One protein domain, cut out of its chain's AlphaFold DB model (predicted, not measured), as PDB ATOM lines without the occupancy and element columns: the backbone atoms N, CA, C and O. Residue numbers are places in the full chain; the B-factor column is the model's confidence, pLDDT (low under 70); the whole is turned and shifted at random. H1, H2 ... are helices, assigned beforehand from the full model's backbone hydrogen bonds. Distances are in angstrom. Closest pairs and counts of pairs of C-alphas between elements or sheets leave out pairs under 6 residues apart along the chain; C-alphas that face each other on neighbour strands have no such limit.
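This is residues 634 to 777 of the 778 residues of an uncharacterized protein of Syntrophomonadaceae bacterium (UniProt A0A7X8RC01). One long helix, H1, makes most of the length; H8 crosses its later part, H2 runs side by side with H8, and H7 packs on H1 residues 643 to 650, with short H6 at a corner. Short helices H3, H5 and H4 make a cluster apart from H1, with H5 touching both H3 and H4, and H3 joined to H2 as a helical hairpin. The printed part has 144 residues with eight named helices, H1 to H8 in order, and no named strand: all helix. It is compact, with a radius of gyration of the C-alphas of 16.3 A, and spans 51 by 29 by 27 A.

Start at H1, residues 634 to 665, the hub. Its residues 651 to 663 touch H8, residues 757 to 775, at a steep tilt of 43 degrees, the same way; look at the closest C-alphas, Ala 655 and Phe 765, 4.8 A. H2, residues 673 to 685, touches H8 at a shallow tilt of 14 degrees, opposite ways, closest at C-alphas 680 and 763, 5.5 A. H3, residues 689 to 697, touches H5, residues 717 to 722, closest at C-alphas 693 and 722, 4.2 A. H5 touches H4, residues 701 to 709, closest at C-alphas 707 and 718, 4.8 A. H1 residues 643 to 650 touch H7, residues 735 to 747, closest at C-alphas 647 and 741, 6.4 A. H1 residues 650 to 654 touch H6, residues 726 to 732, closest at C-alphas 654 and 730, 6.6 A. In the helices but H4, with 3 of 5, every O i to N i+4 pair is within hydrogen-bond range.

Find C-alpha 634 at (-15.891, -41.049, 19.196); H1 runs 46.6 A from there. H8 runs 27.2 A, to C-alpha 775 at (15.413, -12.365, 8.306).

The printed part has no cut and no long link. Residues 667 to 668, 732 to 733, 752 to 755 and 776 to 777 have pLDDT under 70.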
ATOM      1  N   LEU A 634     -16.595 -41.514  20.388       93.50
ATOM      2  CA  LEU A 634     -15.891 -41.049  19.196       93.50
ATOM      3  C   LEU A 634     -16.151 -39.562  18.940       93.50
ATOM      4  O   LEU A 634     -15.193 -38.836  18.666       93.50
ATOM      5  N   ALA A 635     -17.407 -39.119  19.034       93.62
ATOM      6  CA  ALA A 635     -17.782 -37.716  18.901       93.62
ATOM      7  C   ALA A 635     -17.088 -36.871  19.975       93.62
ATOM      8  O   ALA A 635     -16.427 -35.893  19.630       93.62
ATOM      9  N   GLU A 636     -17.123 -37.313  21.237       92.88
ATOM     10  CA  GLU A 636     -16.425 -36.659  22.353       92.88
ATOM     11  C   GLU A 636     -14.929 -36.482  22.052       92.88
ATOM     12  O   GLU A 636     -14.405 -35.368  22.086       92.88
ATOM     13  N   ARG A 637     -14.248 -37.554  21.625       92.44
ATOM     14  CA  ARG A 637     -12.824 -37.505  21.262       92.44
ATOM     15  C   ARG A 637     -12.529 -36.542  20.107       92.44
ATOM     16  O   ARG A 637     -11.481 -35.893  20.102       92.44
ATOM     17  N   ILE A 638     -13.401 -36.478  19.098       94.25
ATOM     18  CA  ILE A 638     -13.242 -35.550  17.967       94.25
ATOM     19  C   ILE A 638     -13.400 -34.105  18.454       94.25
ATOM     20  O   ILE A 638     -12.549 -33.273  18.146       94.25
ATOM     21  N   ILE A 639     -14.437 -33.822  19.243       93.31
ATOM     22  CA  ILE A 639     -14.735 -32.501  19.818       93.31
ATOM     23  C   ILE A 639     -13.573 -32.016  20.686       93.31
ATOM     24  O   ILE A 639     -13.063 -30.912  20.475       93.31
ATOM     25  N   GLU A 640     -13.096 -32.859  21.607       91.81
ATOM     26  CA  GLU A 640     -11.935 -32.574  22.453       91.81
ATOM     27  C   GLU A 640     -10.711 -32.213  21.613       91.81
ATOM     28  O   GLU A 640     -10.031 -31.215  21.875       91.81
ATOM     29  N   LYS A 641     -10.430 -33.012  20.577       91.69
ATOM     30  CA  LYS A 641      -9.244 -32.810  19.755       91.69
ATOM     31  C   LYS A 641      -9.344 -31.561  18.880       91.69
ATOM     32  O   LYS A 641      -8.355 -30.840  18.754       91.69
ATOM     33  N   ILE A 642     -10.516 -31.271  18.319       92.62
ATOM     34  CA  ILE A 642     -10.743 -30.040  17.553       92.62
ATOM     35  C   ILE A 642     -10.557 -28.819  18.449       92.62
ATOM     36  O   ILE A 642      -9.852 -27.888  18.057       92.62
ATOM     37  N   HIS A 643     -11.121 -28.833  19.659       91.25
ATOM     38  CA  HIS A 643     -10.925 -27.752  20.620       91.25
ATOM     39  C   HIS A 643      -9.439 -27.564  20.959       91.25
ATOM     40  O   HIS A 643      -8.937 -26.443  20.887       91.25
ATOM     41  N   GLN A 644      -8.713 -28.646  21.266       88.75
ATOM     42  CA  GLN A 644      -7.273 -28.592  21.550       88.75
ATOM     43  C   GLN A 644      -6.476 -27.994  20.383       88.75
ATOM     44  O   GLN A 644      -5.670 -27.087  20.591       88.75
ATOM     45  N   ASP A 645      -6.710 -28.471  19.157       88.50
ATOM     46  CA  ASP A 645      -5.987 -28.010  17.968       88.50
ATOM     47  C   ASP A 645      -6.326 -26.554  17.626       88.50
ATOM     48  O   ASP A 645      -5.452 -25.796  17.203       88.50
ATOM     49  N   TYR A 646      -7.582 -26.141  17.808       88.94
ATOM     50  CA  TYR A 646      -8.000 -24.756  17.615       88.94
ATOM     51  C   TYR A 646      -7.379 -23.832  18.667       88.94
ATOM     52  O   TYR A 646      -6.785 -22.811  18.319       88.94
ATOM     53  N   PHE A 647      -7.441 -24.215  19.944       87.06
ATOM     54  CA  PHE A 647      -6.872 -23.436  21.039       87.06
ATOM     55  C   PHE A 647      -5.351 -23.296  20.912       87.06
ATOM     56  O   PHE A 647      -4.811 -22.207  21.104       87.06
ATOM     57  N   GLU A 648      -4.647 -24.356  20.502       87.38
ATOM     58  CA  GLU A 648      -3.208 -24.299  20.230       87.38
ATOM     59  C   GLU A 648      -2.872 -23.324  19.088       87.38
ATOM     60  O   GLU A 648      -1.893 -22.582  19.180       87.38
ATOM     61  N   ARG A 649      -3.701 -23.244  18.037       88.44
ATOM     62  CA  ARG A 649      -3.524 -22.236  16.974       88.44
ATOM     63  C   ARG A 649      -3.704 -20.816  17.498       88.44
ATOM     64  O   ARG A 649      -2.883 -19.962  17.167       88.44
ATOM     65  N   VAL A 650      -4.736 -20.571  18.311       88.00
ATOM     66  CA  VAL A 650      -4.952 -19.262  18.955       88.00
ATOM     67  C   VAL A 650      -3.737 -18.904  19.814       88.00
ATOM     68  O   VAL A 650      -3.179 -17.820  19.664       88.00
ATOM     69  N   LEU A 651      -3.243 -19.848  20.619       89.25
ATOM     70  CA  LEU A 651      -2.060 -19.678  21.462       89.25
ATOM     71  C   LEU A 651      -0.807 -19.299  20.658       89.25
ATOM     72  O   LEU A 651      -0.107 -18.343  21.005       89.25
ATOM     73  N   ILE A 652      -0.516 -20.039  19.583       89.81
ATOM     74  CA  ILE A 652       0.643 -19.791  18.713       89.81
ATOM     75  C   ILE A 652       0.504 -18.442  18.000       89.81
ATOM     76  O   ILE A 652       1.495 -17.720  17.864       89.81
ATOM     77  N   ALA A 653      -0.702 -18.072  17.565       89.75
ATOM     78  CA  ALA A 653      -0.956 -16.781  16.935       89.75
ATOM     79  C   ALA A 653      -0.710 -15.617  17.912       89.75
ATOM     80  O   ALA A 653       0.015 -14.680  17.567       89.75
ATOM     81  N   THR A 654      -1.187 -15.722  19.157       90.12
ATOM     82  CA  THR A 654      -0.899 -14.746  20.221       90.12
ATOM     83  C   THR A 654       0.596 -14.656  20.524       90.12
ATOM     84  O   THR A 654       1.137 -13.553  20.620       90.12
ATOM     85  N   ALA A 655       1.300 -15.790  20.612       91.56
ATOM     86  CA  ALA A 655       2.753 -15.806  20.797       91.56
ATOM     87  C   ALA A 655       3.490 -15.117  19.635       91.56
ATOM     88  O   ALA A 655       4.402 -14.320  19.858       91.56
ATOM     89  N   SER A 656       3.070 -15.390  18.397       90.81
ATOM     90  CA  SER A 656       3.627 -14.803  17.174       90.81
ATOM     91  C   SER A 656       3.484 -13.288  17.140       90.81
ATOM     92  O   SER A 656       4.449 -12.560  16.882       90.81
ATOM     93  N   GLN A 657       2.280 -12.801  17.423       89.00
ATOM     94  CA  GLN A 657       1.988 -11.378  17.414       89.00
ATOM     95  C   GLN A 657       2.770 -10.660  18.513       89.00
ATOM     96  O   GLN A 657       3.471  -9.694  18.220       89.00
ATOM     97  N   ARG A 658       2.766 -11.175  19.746       90.81
ATOM     98  CA  ARG A 658       3.525 -10.564  20.847       90.81
ATOM     99  C   ARG A 658       5.027 -10.567  20.585       90.81
ATOM    100  O   ARG A 658       5.679  -9.556  20.824       90.81
ATOM    101  N   ALA A 659       5.581 -11.644  20.027       90.81
ATOM    102  CA  ALA A 659       6.980 -11.665  19.592       90.81
ATOM    103  C   ALA A 659       7.263 -10.575  18.545       90.81
ATOM    104  O   ALA A 659       8.314  -9.939  18.572       90.81
ATOM    105  N   SER A 660       6.309 -10.325  17.646       88.81
ATOM    106  CA  SER A 660       6.392  -9.273  16.629       88.81
ATOM    107  C   SER A 660       6.328  -7.863  17.227       88.81
ATOM    108  O   SER A 660       7.056  -6.981  16.782       88.81
ATOM    109  N   GLU A 661       5.501  -7.646  18.250       90.19
ATOM    110  CA  GLU A 661       5.413  -6.371  18.971       90.19
ATOM    111  C   GLU A 661       6.681  -6.084  19.778       90.19
ATOM    112  O   GLU A 661       7.204  -4.970  19.735       90.19
ATOM    113  N   TYR A 662       7.203  -7.097  20.479       90.69
ATOM    114  CA  TYR A 662       8.475  -7.002  21.188       90.69
ATOM    115  C   TYR A 662       9.627  -6.714  20.232       90.69
ATOM    116  O   TYR A 662      10.473  -5.891  20.559       90.69
ATOM    117  N   TYR A 663       9.642  -7.347  19.059       88.19
ATOM    118  CA  TYR A 663      10.606  -7.042  18.008       88.19
ATOM    119  C   TYR A 663      10.526  -5.562  17.606       88.19
ATOM    120  O   TYR A 663      11.462  -4.824  17.878       88.19
ATOM    121  N   GLY A 664       9.382  -5.112  17.073       86.06
ATOM    122  CA  GLY A 664       9.267  -3.784  16.454       86.06
ATOM    123  C   GLY A 664       9.276  -2.591  17.416       86.06
ATOM    124  O   GLY A 664       9.416  -1.454  16.981       86.06
ATOM    125  N   LYS A 665       9.090  -2.805  18.727       86.25
ATOM    126  CA  LYS A 665       9.215  -1.735  19.737       86.25
ATOM    127  C   LYS A 665      10.582  -1.705  20.426       86.25
ATOM    128  O   LYS A 665      10.825  -0.801  21.223       86.25
ATOM    129  N   ASN A 666      11.471  -2.661  20.134       83.81
ATOM    130  CA  ASN A 666      12.776  -2.787  20.791       83.81
ATOM    131  C   ASN A 666      13.941  -2.920  19.795       83.81
ATOM    132  O   ASN A 666      14.946  -3.544  20.122       83.81
ATOM    133  N   ASP A 667      13.861  -2.280  18.623       69.69
ATOM    134  CA  ASP A 667      14.880  -2.351  17.555       69.69
ATOM    135  C   ASP A 667      16.317  -2.007  18.016       69.69
ATOM    136  O   ASP A 667      17.300  -2.415  17.405       69.69
ATOM    137  N   LYS A 668      16.468  -1.270  19.128       67.50
ATOM    138  CA  LYS A 668      17.772  -0.909  19.722       67.50
ATOM    139  C   LYS A 668      18.358  -1.976  20.657       67.50
ATOM    140  O   LYS A 668      19.538  -1.898  20.994       67.50
ATOM    141  N   TYR A 669      17.558  -2.953  21.080       71.56
ATOM    142  CA  TYR A 669      17.916  -3.970  22.068       71.56
ATOM    143  C   TYR A 669      17.660  -5.368  21.501       71.56
ATOM    144  O   TYR A 669      16.632  -5.998  21.745       71.56
ATOM    145  N   LEU A 670      18.630  -5.864  20.733       73.38
ATOM    146  CA  LEU A 670      18.579  -7.191  20.124       73.38
ATOM    147  C   LEU A 670      19.131  -8.253  21.080       73.38
ATOM    148  O   LEU A 670      20.269  -8.171  21.551       73.38
ATOM    149  N   MET A 671      18.351  -9.305  21.329       81.00
ATOM    150  CA  MET A 671      18.858 -10.478  22.040       81.00
ATOM    151  C   MET A 671      19.710 -11.357  21.121       81.00
ATOM    152  O   MET A 671      19.330 -11.679  19.997       81.00
ATOM    153  N   SER A 672      20.849 -11.835  21.632       83.62
ATOM    154  CA  SER A 672      21.686 -12.779  20.880       83.62
ATOM    155  C   SER A 672      20.944 -14.094  20.595       83.62
ATOM    156  O   SER A 672      20.253 -14.632  21.466       83.62
ATOM    157  N   SER A 673      21.170 -14.690  19.415       82.81
ATOM    158  CA  SER A 673      20.600 -16.004  19.069       82.81
ATOM    159  C   SER A 673      20.964 -17.100  20.083       82.81
ATOM    160  O   SER A 673      20.215 -18.066  20.220       82.81
ATOM    161  N   ASN A 674      22.103 -16.975  20.773       84.69
ATOM    162  CA  ASN A 674      22.530 -17.914  21.811       84.69
ATOM    163  C   ASN A 674      21.705 -17.768  23.096       84.69
ATOM    164  O   ASN A 674      21.399 -18.771  23.733       84.69
ATOM    165  N   LEU A 675      21.338 -16.538  23.474       87.44
ATOM    166  CA  LEU A 675      20.468 -16.289  24.625       87.44
ATOM    167  C   LEU A 675      19.054 -16.817  24.359       87.44
ATOM    168  O   LEU A 675      18.529 -17.549  25.188       87.44
ATOM    169  N   LEU A 676      18.492 -16.545  23.176       88.38
ATOM    170  CA  LEU A 676      17.177 -17.059  22.771       88.38
ATOM    171  C   LEU A 676      17.117 -18.591  22.782       88.38
ATOM    172  O   LEU A 676      16.190 -19.159  23.345       88.38
ATOM    173  N   GLY A 677      18.132 -19.265  22.227       86.12
ATOM    174  CA  GLY A 677      18.196 -20.730  22.253       86.12
ATOM    175  C   GLY A 677      18.351 -21.309  23.666       86.12
ATOM    176  O   GLY A 677      17.827 -22.381  23.952       86.12
ATOM    177  N   ARG A 678      19.041 -20.598  24.571       88.88
ATOM    178  CA  ARG A 678      19.124 -20.989  25.989       88.88
ATOM    179  C   ARG A 678      17.788 -20.816  26.706       88.88
ATOM    180  O   ARG A 678      17.420 -21.704  27.461       88.88
ATOM    181  N   LEU A 679      17.072 -19.718  26.465       91.25
ATOM    182  CA  LEU A 679      15.751 -19.471  27.053       91.25
ATOM    183  C   LEU A 679      14.712 -20.478  26.555       91.25
ATOM    184  O   LEU A 679      13.971 -21.028  27.359       91.25
ATOM    185  N   GLU A 680      14.714 -20.792  25.257       91.50
ATOM    186  CA  GLU A 680      13.860 -21.840  24.686       91.50
ATOM    187  C   GLU A 680      14.107 -23.200  25.360       91.50
ATOM    188  O   GLU A 680      13.159 -23.908  25.697       91.50
ATOM    189  N   ARG A 681      15.377 -23.540  25.617       90.44
ATOM    190  CA  ARG A 681      15.744 -24.770  26.326       90.44
ATOM    191  C   ARG A 681      15.344 -24.750  27.802       90.44
ATOM    192  O   ARG A 681      14.832 -25.749  28.284       90.44
ATOM    193  N   ILE A 682      15.516 -23.621  28.494       92.88
ATOM    194  CA  ILE A 682      15.041 -23.455  29.877       92.88
ATOM    195  C   ILE A 682      13.533 -23.723  29.945       92.88
ATOM    196  O   ILE A 682      13.104 -24.540  30.748       92.88
ATOM    197  N   VAL A 683      12.747 -23.120  29.049       92.31
ATOM    198  CA  VAL A 683      11.295 -23.351  28.959       92.31
ATOM    199  C   VAL A 683      10.960 -24.822  28.706       92.31
ATOM    200  O   VAL A 683      10.004 -25.342  29.278       92.31
ATOM    201  N   GLN A 684      11.721 -25.488  27.835       90.06
ATOM    202  CA  GLN A 684      11.529 -26.905  27.531       90.06
ATOM    203  C   GLN A 684      11.776 -27.801  28.754       90.06
ATOM    204  O   GLN A 684      11.012 -28.742  28.973       90.06
ATOM    205  N   ASP A 685      12.820 -27.499  29.529       90.88
ATOM    206  CA  ASP A 685      13.272 -28.311  30.660       90.88
ATOM    207  C   ASP A 685      12.460 -28.038  31.949       90.88
ATOM    208  O   ASP A 685      12.376 -28.915  32.816       90.88
ATOM    209  N   SER A 686      11.824 -26.864  32.071       91.31
ATOM    210  CA  SER A 686      10.995 -26.501  33.229       91.31
ATOM    211  C   SER A 686       9.809 -27.448  33.431       91.31
ATOM    212  O   SER A 686       9.198 -27.897  32.467       91.31
ATOM    213  N   GLN A 687       9.422 -27.729  34.673       89.12
ATOM    214  CA  GLN A 687       8.284 -28.615  34.981       89.12
ATOM    215  C   GLN A 687       6.957 -27.868  35.154       89.12
ATOM    216  O   GLN A 687       5.899 -28.429  34.881       89.12
ATOM    217  N   SER A 688       7.005 -26.602  35.567       89.25
ATOM    218  CA  SER A 688       5.836 -25.734  35.731       89.25
ATOM    219  C   SER A 688       6.181 -24.270  35.437       89.25
ATOM    220  O   SER A 688       7.348 -23.907  35.255       89.25
ATOM    221  N   GLN A 689       5.164 -23.407  35.420       87.50
ATOM    222  CA  GLN A 689       5.364 -21.959  35.326       87.50
ATOM    223  C   GLN A 689       6.161 -21.402  36.519       87.50
ATOM    224  O   GLN A 689       6.983 -20.508  36.331       87.50
ATOM    225  N   SER A 690       5.960 -21.933  37.731       88.81
ATOM    226  CA  SER A 690       6.715 -21.498  38.915       88.81
ATOM    227  C   SER A 690       8.192 -21.883  38.820       88.81
ATOM    228  O   SER A 690       9.055 -21.061  39.102       88.81
ATOM    229  N   ASP A 691       8.488 -23.091  38.335       90.69
ATOM    230  CA  ASP A 691       9.859 -23.562  38.114       90.69
ATOM    231  C   ASP A 691      10.584 -22.729  37.040       90.69
ATOM    232  O   ASP A 691      11.734 -22.328  37.215       90.69
ATOM    233  N   LEU A 692       9.885 -22.365  35.955       91.69
ATOM    234  CA  LEU A 692      10.417 -21.421  34.967       91.69
ATOM    235  C   LEU A 692      10.769 -20.073  35.611       91.69
ATOM    236  O   LEU A 692      11.855 -19.545  35.367       91.69
ATOM    237  N   ALA A 693       9.875 -19.526  36.436       92.12
ATOM    238  CA  ALA A 693      10.103 -18.260  37.122       92.12
ATOM    239  C   ALA A 693      11.326 -18.331  38.053       92.12
ATOM    240  O   ALA A 693      12.166 -17.429  38.025       92.12
ATOM    241  N   ASP A 694      11.482 -19.415  38.817       92.94
ATOM    242  CA  ASP A 694      12.628 -19.631  39.707       92.94
ATOM    243  C   ASP A 694      13.949 -19.687  38.925       92.94
ATOM    244  O   ASP A 694      14.916 -18.993  39.265       92.94
ATOM    245  N   ILE A 695      13.990 -20.428  37.814       92.44
ATOM    246  CA  ILE A 695      15.181 -20.501  36.956       92.44
ATOM    247  C   ILE A 695      15.499 -19.125  36.354       92.44
ATOM    248  O   ILE A 695      16.651 -18.687  36.391       92.44
ATOM    249  N   VAL A 696      14.494 -18.407  35.844       92.00
ATOM    250  CA  VAL A 696      14.671 -17.064  35.263       92.00
ATOM    251  C   VAL A 696      15.170 -16.063  36.315       92.00
ATOM    252  O   VAL A 696      16.050 -15.250  36.021       92.00
ATOM    253  N   ASN A 697      14.700 -16.164  37.560       91.38
ATOM    254  CA  ASN A 697      15.138 -15.318  38.672       91.38
ATOM    255  C   ASN A 697      16.622 -15.508  39.037       91.38
ATOM    256  O   ASN A 697      17.263 -14.548  39.476       91.38
ATOM    257  N   THR A 698      17.182 -16.701  38.810       92.88
ATOM    258  CA  THR A 698      18.593 -17.033  39.101       92.88
ATOM    259  C   THR A 698      19.571 -16.717  37.960       92.88
ATOM    260  O   THR A 698      20.780 -16.948  38.087       92.88
ATOM    261  N   LEU A 699      19.095 -16.161  36.837       91.50
ATOM    262  CA  LEU A 699      19.951 -15.782  35.713       91.50
ATOM    263  C   LEU A 699      20.977 -14.708  36.110       91.50
ATOM    264  O   LEU A 699      20.651 -13.703  36.737       91.50
ATOM    265  N   ARG A 700      22.231 -14.886  35.666       90.44
ATOM    266  CA  ARG A 700      23.300 -13.881  35.827       90.44
ATOM    267  C   ARG A 700      22.947 -12.587  35.085       90.44
ATOM    268  O   ARG A 700      22.360 -12.654  34.005       90.44
ATOM    269  N   ASP A 701      23.446 -11.447  35.561       87.38
ATOM    270  CA  ASP A 701      23.174 -10.108  34.998       87.38
ATOM    271  C   ASP A 701      23.363 -10.026  33.477       87.38
ATOM    272  O   ASP A 701      22.550  -9.444  32.766       87.38
ATOM    273  N   LYS A 702      24.383 -10.703  32.934       85.62
ATOM    274  CA  LYS A 702      24.643 -10.744  31.484       85.62
ATOM    275  C   LYS A 702      23.485 -11.341  30.661       85.62
ATOM    276  O   LYS A 702      23.330 -10.982  29.499       85.62
ATOM    277  N   ALA A 703      22.715 -12.267  31.231       85.12
ATOM    278  CA  ALA A 703      21.525 -12.856  30.611       85.12
ATOM    279  C   ALA A 703      20.228 -12.157  31.054       85.12
ATOM    280  O   ALA A 703      19.275 -12.117  30.281       85.12
ATOM    281  N   LYS A 704      20.208 -11.590  32.266       89.62
ATOM    282  CA  LYS A 704      19.052 -10.905  32.851       89.62
ATOM    283  C   LYS A 704      18.836  -9.495  32.290       89.62
ATOM    284  O   LYS A 704      17.704  -9.144  31.979       89.62
ATOM    285  N   ASN A 705      19.900  -8.713  32.093       88.75
ATOM    286  CA  ASN A 705      19.809  -7.331  31.606       88.75
ATOM    287  C   ASN A 705      19.088  -7.223  30.248       88.75
ATOM    288  O   ASN A 705      18.165  -6.422  30.156       88.75
ATOM    289  N   PRO A 706      19.384  -8.057  29.225       88.69
ATOM    290  CA  PRO A 706      18.634  -8.018  27.967       88.69
ATOM    291  C   PRO A 706      17.120  -8.238  28.130       88.69
ATOM    292  O   PRO A 706      16.336  -7.647  27.398       88.69
ATOM    293  N   LEU A 707      16.699  -9.056  29.102       90.69
ATOM    294  CA  LEU A 707      15.282  -9.322  29.377       90.69
ATOM    295  C   LEU A 707      14.582  -8.146  30.074       90.69
ATOM    296  O   LEU A 707      13.383  -7.956  29.891       90.69
ATOM    297  N   LEU A 708      15.318  -7.369  30.874       89.88
ATOM    298  CA  LEU A 708      14.817  -6.163  31.545       89.88
ATOM    299  C   LEU A 708      14.702  -4.966  30.584       89.88
ATOM    300  O   LEU A 708      13.802  -4.138  30.744       89.88
ATOM    301  N   GLU A 709      15.605  -4.889  29.603       88.88
ATOM    302  CA  GLU A 709      15.621  -3.839  28.574       88.88
ATOM    303  C   GLU A 709      14.560  -4.059  27.487       88.88
ATOM    304  O   GLU A 709      14.022  -3.090  26.954       88.88
ATOM    305  N   MET A 710      14.205  -5.314  27.177       88.56
ATOM    306  CA  MET A 710      13.108  -5.605  26.251       88.56
ATOM    307  C   MET A 710      11.758  -5.290  26.889       88.56
ATOM    308  O   MET A 710      11.269  -6.042  27.735       88.56
ATOM    309  N   ARG A 711      11.140  -4.188  26.457       88.19
ATOM    310  CA  ARG A 711       9.909  -3.642  27.034       88.19
ATOM    311  C   ARG A 711       8.746  -3.653  26.057       88.19
ATOM    312  O   ARG A 711       8.893  -3.369  24.872       88.19
ATOM    313  N   LEU A 712       7.559  -3.923  26.581       87.25
ATOM    314  CA  LEU A 712       6.304  -3.789  25.858       87.25
ATOM    315  C   LEU A 712       5.293  -3.102  26.776       87.25
ATOM    316  O   LEU A 712       4.843  -3.675  27.768       87.25
ATOM    317  N   ASN A 713       4.931  -1.865  26.427       84.06
ATOM    318  CA  ASN A 713       4.117  -0.984  27.271       84.06
ATOM    319  C   ASN A 713       4.775  -0.812  28.663       84.06
ATOM    320  O   ASN A 713       5.967  -0.521  28.725       84.06
ATOM    321  N   GLU A 714       4.037  -1.012  29.760       81.69
ATOM    322  CA  GLU A 714       4.538  -0.886  31.145       81.69
ATOM    323  C   GLU A 714       5.242  -2.155  31.681       81.69
ATOM    324  O   GLU A 714       5.612  -2.212  32.853       81.69
ATOM    325  N   SER A 715       5.421  -3.195  30.853       88.44
ATOM    326  CA  SER A 715       6.058  -4.464  31.242       88.44
ATOM    327  C   SER A 715       7.388  -4.692  30.513       88.44
ATOM    328  O   SER A 715       7.697  -4.039  29.513       88.44
ATOM    329  N   ASN A 716       8.185  -5.639  31.009       91.31
ATOM    330  CA  ASN A 716       9.382  -6.144  30.336       91.31
ATOM    331  C   ASN A 716       9.357  -7.673  30.248       91.31
ATOM    332  O   ASN A 716       8.620  -8.341  30.975       91.31
ATOM    333  N   LEU A 717      10.181  -8.224  29.360       90.81
ATOM    334  CA  LEU A 717      10.191  -9.656  29.081       90.81
ATOM    335  C   LEU A 717      10.608 -10.487  30.305       90.81
ATOM    336  O   LEU A 717      10.094 -11.586  30.491       90.81
ATOM    337  N   PHE A 718      11.494  -9.967  31.165       92.38
ATOM    338  CA  PHE A 718      11.834 -10.619  32.435       92.38
ATOM    339  C   PHE A 718      10.595 -10.785  33.325       92.38
ATOM    340  O   PHE A 718      10.319 -11.892  33.776       92.38
ATOM    341  N   ALA A 719       9.824  -9.710  33.520       90.88
ATOM    342  CA  ALA A 719       8.616  -9.724  34.338       90.88
ATOM    343  C   ALA A 719       7.564 -10.698  33.787       90.88
ATOM    344  O   ALA A 719       6.977 -11.458  34.550       90.88
ATOM    345  N   GLU A 720       7.370 -10.727  32.466       92.25
ATOM    346  CA  GLU A 720       6.417 -11.644  31.829       92.25
ATOM    347  C   GLU A 720       6.840 -13.116  31.902       92.25
ATOM    348  O   GLU A 720       5.979 -13.987  32.003       92.25
ATOM    349  N   LEU A 721       8.145 -13.406  31.871       89.88
ATOM    350  CA  LEU A 721       8.668 -14.764  32.053       89.88
ATOM    351  C   LEU A 721       8.513 -15.261  33.495       89.88
ATOM    352  O   LEU A 721       8.357 -16.461  33.706       89.88
ATOM    353  N   THR A 722       8.555 -14.355  34.474       90.19
ATOM    354  CA  THR A 722       8.372 -14.688  35.895       90.19
ATOM    355  C   THR A 722       6.908 -14.673  36.347       90.19
ATOM    356  O   THR A 722       6.563 -15.378  37.289       90.19
ATOM    357  N   ASP A 723       6.046 -13.898  35.684       88.94
ATOM    358  CA  ASP A 723       4.611 -13.770  35.968       88.94
ATOM    359  C   ASP A 723       3.814 -13.715  34.652       88.94
ATOM    360  O   ASP A 723       3.507 -12.652  34.100       88.94
ATOM    361  N   MET A 724       3.522 -14.895  34.102       86.12
ATOM    362  CA  MET A 724       2.837 -15.025  32.822       86.12
ATOM    363  C   MET A 724       1.341 -14.728  32.967       86.12
ATOM    364  O   MET A 724       0.610 -15.453  33.639       86.12
ATOM    365  N   LYS A 725       0.857 -13.710  32.250       85.69
ATOM    366  CA  LYS A 725      -0.563 -13.308  32.229       85.69
ATOM    367  C   LYS A 725      -1.273 -13.807  30.972       85.69
ATOM    368  O   LYS A 725      -1.941 -13.033  30.285       85.69
ATOM    369  N   LEU A 726      -1.110 -15.096  30.669       82.12
ATOM    370  CA  LEU A 726      -1.541 -15.701  29.405       82.12
ATOM    371  C   LEU A 726      -3.024 -15.452  29.096       82.12
ATOM    372  O   LEU A 726      -3.349 -15.015  27.995       82.12
ATOM    373  N   GLU A 727      -3.914 -15.647  30.069       78.56
ATOM    374  CA  GLU A 727      -5.352 -15.405  29.884       78.56
ATOM    375  C   GLU A 727      -5.671 -13.964  29.471       78.56
ATOM    376  O   GLU A 727      -6.560 -13.726  28.657       78.56
ATOM    377  N   ASN A 728      -4.941 -12.987  30.012       82.00
ATOM    378  CA  ASN A 728      -5.143 -11.581  29.670       82.00
ATOM    379  C   ASN A 728      -4.645 -11.288  28.251       82.00
ATOM    380  O   ASN A 728      -5.258 -10.504  27.532       82.00
ATOM    381  N   TRP A 729      -3.553 -11.933  27.835       85.06
ATOM    382  CA  TRP A 729      -3.010 -11.790  26.485       85.06
ATOM    383  C   TRP A 729      -3.922 -12.422  25.431       85.06
ATOM    384  O   TRP A 729      -4.128 -11.824  24.380       85.06
ATOM    385  N   LEU A 730      -4.523 -13.575  25.741       78.38
ATOM    386  CA  LEU A 730      -5.532 -14.227  24.901       78.38
ATOM    387  C   LEU A 730      -6.826 -13.403  24.795       78.38
ATOM    388  O   LEU A 730      -7.446 -13.366  23.743       78.38
ATOM    389  N   LYS A 731      -7.237 -12.702  25.861       73.06
ATOM    390  CA  LYS A 731      -8.399 -11.791  25.817       73.06
ATOM    391  C   LYS A 731      -8.127 -10.524  25.005       73.06
ATOM    392  O   LYS A 731      -9.041  -9.996  24.381       73.06
ATOM    393  N   GLY A 732      -6.894 -10.015  25.044       69.50
ATOM    394  CA  GLY A 732      -6.503  -8.785  24.352       69.50
ATOM    395  C   GLY A 732      -6.252  -8.953  22.849       69.50
ATOM    396  O   GLY A 732      -6.400  -7.987  22.106       69.50
ATOM    397  N   HIS A 733      -5.884 -10.154  22.394       65.62
ATOM    398  CA  HIS A 733      -5.604 -10.456  20.990       65.62
ATOM    399  C   HIS A 733      -6.374 -11.691  20.527       65.62
ATOM    400  O   HIS A 733      -6.298 -12.721  21.186       65.62
ATOM    401  N   LEU A 734      -7.047 -11.602  19.371       72.62
ATOM    402  CA  LEU A 734      -7.962 -12.638  18.867       72.62
ATOM    403  C   LEU A 734      -9.132 -12.897  19.834       72.62
ATOM    404  O   LEU A 734      -9.489 -14.041  20.116       72.62
ATOM    405  N   SER A 735      -9.725 -11.819  20.362       74.50
ATOM    406  CA  SER A 735     -10.784 -11.871  21.380       74.50
ATOM    407  C   SER A 735     -12.003 -12.680  20.940       74.50
ATOM    408  O   SER A 735     -12.589 -13.382  21.757       74.50
ATOM    409  N   GLU A 736     -12.365 -12.616  19.658       82.00
ATOM    410  CA  GLU A 736     -13.472 -13.389  19.086       82.00
ATOM    411  C   GLU A 736     -13.147 -14.887  19.041       82.00
ATOM    412  O   GLU A 736     -13.951 -15.702  19.485       82.00
ATOM    413  N   GLN A 737     -11.944 -15.261  18.597       84.38
ATOM    414  CA  GLN A 737     -11.497 -16.656  18.531       84.38
ATOM    415  C   GLN A 737     -11.319 -17.259  19.930       84.38
ATOM    416  O   GLN A 737     -11.712 -18.397  20.181       84.38
ATOM    417  N   ALA A 738     -10.761 -16.490  20.868       80.50
ATOM    418  CA  ALA A 738     -10.627 -16.903  22.260       80.50
ATOM    419  C   ALA A 738     -11.999 -17.048  22.943       80.50
ATOM    420  O   ALA A 738     -12.215 -18.004  23.691       80.50
ATOM    421  N   ALA A 739     -12.945 -16.141  22.665       84.56
ATOM    422  CA  ALA A 739     -14.320 -16.250  23.149       84.56
ATOM    423  C   ALA A 739     -15.038 -17.469  22.557       84.56
ATOM    424  O   ALA A 739     -15.724 -18.175  23.292       84.56
ATOM    425  N   LEU A 740     -14.833 -17.757  21.268       87.06
ATOM    426  CA  LEU A 740     -15.385 -18.933  20.601       87.06
ATOM    427  C   LEU A 740     -14.851 -20.235  21.213       87.06
ATOM    428  O   LEU A 740     -15.643 -21.102  21.572       87.06
ATOM    429  N   ALA A 741     -13.530 -20.350  21.396       84.56
ATOM    430  CA  ALA A 741     -12.914 -21.508  22.046       84.56
ATOM    431  C   ALA A 741     -13.466 -21.715  23.464       84.56
ATOM    432  O   ALA A 741     -13.806 -22.833  23.846       84.56
ATOM    433  N   LYS A 742     -13.618 -20.622  24.225       84.19
ATOM    434  CA  LYS A 742     -14.185 -20.657  25.574       84.19
ATOM    435  C   LYS A 742     -15.656 -21.091  25.578       84.19
ATOM    436  O   LYS A 742     -16.004 -21.964  26.365       84.19
ATOM    437  N   LYS A 743     -16.494 -20.528  24.699       88.38
ATOM    438  CA  LYS A 743     -17.909 -20.913  24.557       88.38
ATOM    439  C   LYS A 743     -18.030 -22.406  24.243       88.38
ATOM    440  O   LYS A 743     -18.778 -23.111  24.907       88.38
ATOM    441  N   PHE A 744     -17.242 -22.883  23.280       89.19
ATOM    442  CA  PHE A 744     -17.218 -24.289  22.880       89.19
ATOM    443  C   PHE A 744     -16.803 -25.200  24.046       89.19
ATOM    444  O   PHE A 744     -17.459 -26.196  24.335       89.19
ATOM    445  N   LYS A 745     -15.753 -24.826  24.782       87.75
ATOM    446  CA  LYS A 745     -15.306 -25.546  25.982       87.75
ATOM    447  C   LYS A 745     -16.397 -25.642  27.051       87.75
ATOM    448  O   LYS A 745     -16.586 -26.713  27.619       87.75
ATOM    449  N   GLU A 746     -17.066 -24.528  27.348       88.56
ATOM    450  CA  GLU A 746     -18.123 -24.455  28.364       88.56
ATOM    451  C   GLU A 746     -19.331 -25.308  27.981       88.56
ATOM    452  O   GLU A 746     -19.853 -26.027  28.830       88.56
ATOM    453  N   GLU A 747     -19.734 -25.284  26.709       87.62
ATOM    454  CA  GLU A 747     -20.860 -26.083  26.227       87.62
ATOM    455  C   GLU A 747     -20.614 -27.593  26.354       87.62
ATOM    456  O   GLU A 747     -21.515 -28.323  26.769       87.62
ATOM    457  N   PHE A 748     -19.407 -28.062  26.024       88.00
ATOM    458  CA  PHE A 748     -19.074 -29.492  26.025       88.00
ATOM    459  C   PHE A 748     -18.354 -29.962  27.296       88.00
ATOM    460  O   PHE A 748     -17.908 -31.103  27.360       88.00
ATOM    461  N   GLY A 749     -18.219 -29.106  28.316       85.62
ATOM    462  CA  GLY A 749     -17.589 -29.471  29.591       85.62
ATOM    463  C   GLY A 749     -16.127 -29.924  29.467       85.62
ATOM    464  O   GLY A 749     -15.673 -30.759  30.250       85.62
ATOM    465  N   LEU A 750     -15.381 -29.401  28.487       84.50
ATOM    466  CA  LEU A 750     -14.045 -29.903  28.147       84.50
ATOM    467  C   LEU A 750     -13.001 -29.523  29.210       84.50
ATOM    468  O   LEU A 750     -12.929 -28.377  29.669       84.50
ATOM    469  N   SER A 751     -12.139 -30.476  29.580       71.19
ATOM    470  CA  SER A 751     -11.112 -30.254  30.606       71.19
ATOM    471  C   SER A 751      -9.890 -29.484  30.083       71.19
ATOM    472  O   SER A 751      -9.368 -29.742  28.999       71.19
ATOM    473  N   GLU A 752      -9.396 -28.538  30.884       60.62
ATOM    474  CA  GLU A 752      -8.224 -27.705  30.586       60.62
ATOM    475  C   GLU A 752      -6.963 -28.368  31.155       60.62
ATOM    476  O   GLU A 752      -6.391 -27.917  32.138       60.62
ATOM    477  N   LYS A 753      -6.587 -29.530  30.615       54.84
ATOM    478  CA  LYS A 753      -5.512 -30.373  31.178       54.84
ATOM    479  C   LYS A 753      -4.168 -30.272  30.448       54.84
ATOM    480  O   LYS A 753      -3.362 -31.194  30.534       54.84
ATOM    481  N   ASP A 754      -3.907 -29.197  29.706       68.44
ATOM    482  CA  ASP A 754      -2.564 -28.981  29.155       68.44
ATOM    483  C   ASP A 754      -1.753 -28.069  30.086       68.44
ATOM    484  O   ASP A 754      -1.620 -26.865  29.867       68.44
ATOM    485  N   ASP A 755      -1.167 -28.663  31.129       67.25
ATOM    486  CA  ASP A 755      -0.267 -27.971  32.068       67.25
ATOM    487  C   ASP A 755       0.968 -27.358  31.366       67.25
ATOM    488  O   ASP A 755       1.714 -26.575  31.956       67.25
ATOM    489  N   ASN A 756       1.198 -27.680  30.084       79.06
ATOM    490  CA  ASN A 756       2.316 -27.190  29.284       79.06
ATOM    491  C   ASN A 756       1.939 -26.059  28.310       79.06
ATOM    492  O   ASN A 756       2.766 -25.695  27.467       79.06
ATOM    493  N   LEU A 757       0.751 -25.447  28.417       82.06
ATOM    494  CA  LEU A 757       0.371 -24.299  27.573       82.06
ATOM    495  C   LEU A 757       1.404 -23.162  27.629       82.06
ATOM    496  O   LEU A 757       1.775 -22.606  26.592       82.06
ATOM    497  N   TYR A 758       1.944 -22.866  28.815       86.56
ATOM    498  CA  TYR A 758       3.000 -21.860  28.970       86.56
ATOM    499  C   TYR A 758       4.262 -22.222  28.165       86.56
ATOM    500  O   TYR A 758       4.874 -21.344  27.555       86.56
ATOM    501  N   LYS A 759       4.625 -23.515  28.093       90.50
ATOM    502  CA  LYS A 759       5.773 -23.981  27.300       90.50
ATOM    503  C   LYS A 759       5.535 -23.772  25.820       90.50
ATOM    504  O   LYS A 759       6.390 -23.192  25.153       90.50
ATOM    505  N   LYS A 760       4.376 -24.209  25.316       89.19
ATOM    506  CA  LYS A 760       4.005 -24.062  23.901       89.19
ATOM    507  C   LYS A 760       4.048 -22.594  23.478       89.19
ATOM    508  O   LYS A 760       4.670 -22.268  22.466       89.19
ATOM    509  N   TYR A 761       3.472 -21.708  24.291       92.62
ATOM    510  CA  TYR A 761       3.510 -20.267  24.052       92.62
ATOM    511  C   TYR A 761       4.946 -19.734  23.997       92.62
ATOM    512  O   TYR A 761       5.334 -19.122  23.003       92.62
ATOM    513  N   TRP A 762       5.756 -19.966  25.038       93.69
ATOM    514  CA  TRP A 762       7.094 -19.374  25.120       93.69
ATOM    515  C   TRP A 762       8.054 -19.945  24.075       93.69
ATOM    516  O   TRP A 762       8.852 -19.203  23.503       93.69
ATOM    517  N   GLN A 763       7.948 -21.237  23.755       92.00
ATOM    518  CA  GLN A 763       8.701 -21.843  22.657       92.00
ATOM    519  C   GLN A 763       8.338 -21.204  21.313       92.00
ATOM    520  O   GLN A 763       9.235 -20.830  20.554       92.00
ATOM    521  N   ALA A 764       7.045 -21.023  21.023       91.88
ATOM    522  CA  ALA A 764       6.602 -20.334  19.813       91.88
ATOM    523  C   ALA A 764       7.101 -18.879  19.782       91.88
ATOM    524  O   ALA A 764       7.690 -18.453  18.787       91.88
ATOM    525  N   PHE A 765       6.953 -18.149  20.892       94.31
ATOM    526  CA  PHE A 765       7.406 -16.766  21.043       94.31
ATOM    527  C   PHE A 765       8.902 -16.623  20.722       94.31
ATOM    528  O   PHE A 765       9.279 -15.841  19.844       94.31
ATOM    529  N   PHE A 766       9.765 -17.415  21.369       93.06
ATOM    530  CA  PHE A 766      11.214 -17.330  21.169       93.06
ATOM    531  C   PHE A 766      11.647 -17.763  19.766       93.06
ATOM    532  O   PHE A 766      12.524 -17.123  19.177       93.06
ATOM    533  N   ARG A 767      11.023 -18.802  19.193       89.75
ATOM    534  CA  ARG A 767      11.293 -19.229  17.809       89.75
ATOM    535  C   ARG A 767      10.967 -18.135  16.802       89.75
ATOM    536  O   ARG A 767      11.759 -17.887  15.894       89.75
ATOM    537  N   ILE A 768       9.824 -17.474  16.963       89.94
ATOM    538  CA  ILE A 768       9.356 -16.428  16.046       89.94
ATOM    539  C   ILE A 768      10.218 -15.176  16.177       89.94
ATOM    540  O   ILE A 768      10.668 -14.643  15.161       89.94
ATOM    541  N   LEU A 769      10.537 -14.765  17.406       89.44
ATOM    542  CA  LEU A 769      11.453 -13.657  17.662       89.44
ATOM    543  C   LEU A 769      12.833 -13.914  17.031       89.44
ATOM    544  O   LEU A 769      13.372 -13.059  16.331       89.44
ATOM    545  N   ARG A 770      13.367 -15.137  17.176       87.94
ATOM    546  CA  ARG A 770      14.629 -15.555  16.544       87.94
ATOM    547  C   ARG A 770      14.557 -15.539  15.016       87.94
ATOM    548  O   ARG A 770      15.533 -15.151  14.378       87.94
ATOM    549  N   LYS A 771      13.439 -15.977  14.424       86.56
ATOM    550  CA  LYS A 771      13.232 -15.956  12.967       86.56
ATOM    551  C   LYS A 771      13.229 -14.524  12.433       86.56
ATOM    552  O   LYS A 771      13.868 -14.274  11.417       86.56
ATOM    553  N   ARG A 772      12.582 -13.591  13.140       83.88
ATOM    554  CA  ARG A 772      12.584 -12.166  12.774       83.88
ATOM    555  C   ARG A 772      13.989 -11.566  12.827       83.88
ATOM    556  O   ARG A 772      14.413 -10.995  11.836       83.88
ATOM    557  N   TYR A 773      14.754 -11.809  13.895       84.31
ATOM    558  CA  TYR A 773      16.147 -11.341  13.966       84.31
ATOM    559  C   TYR A 773      17.052 -11.917  12.867       84.31
ATOM    560  O   TYR A 773      18.047 -11.294  12.516       84.31
ATOM    561  N   LYS A 774      16.759 -13.110  12.333       79.44
ATOM    562  CA  LYS A 774      17.535 -13.691  11.226       79.44
ATOM    563  C   LYS A 774      17.182 -13.093   9.867       79.44
ATOM    564  O   LYS A 774      18.094 -12.828   9.103       79.44
ATOM    565  N   ALA A 775      15.897 -12.864   9.596       74.06
ATOM    566  CA  ALA A 775      15.413 -12.365   8.306       74.06
ATOM    567  C   ALA A 775      15.868 -10.932   7.964       74.06
ATOM    568  O   ALA A 775      15.672 -10.495   6.841       74.06
ATOM    569  N   GLU A 776      16.433 -10.203   8.930       60.50
ATOM    570  CA  GLU A 776      16.976  -8.848   8.757       60.50
ATOM    571  C   GLU A 776      18.520  -8.830   8.659       60.50
ATOM    572  O   GLU A 776      19.112  -7.798   8.356       60.50
ATOM    573  N   ASN A 777      19.176  -9.968   8.937       54.84
ATOM    574  CA  ASN A 777      20.635 -10.154   8.873       54.84
ATOM    575  C   ASN A 777      21.087 -10.991   7.652       54.84
ATOM    576  O   ASN A 777      22.284 -11.256   7.511       54.84
TER     577      ASN A 777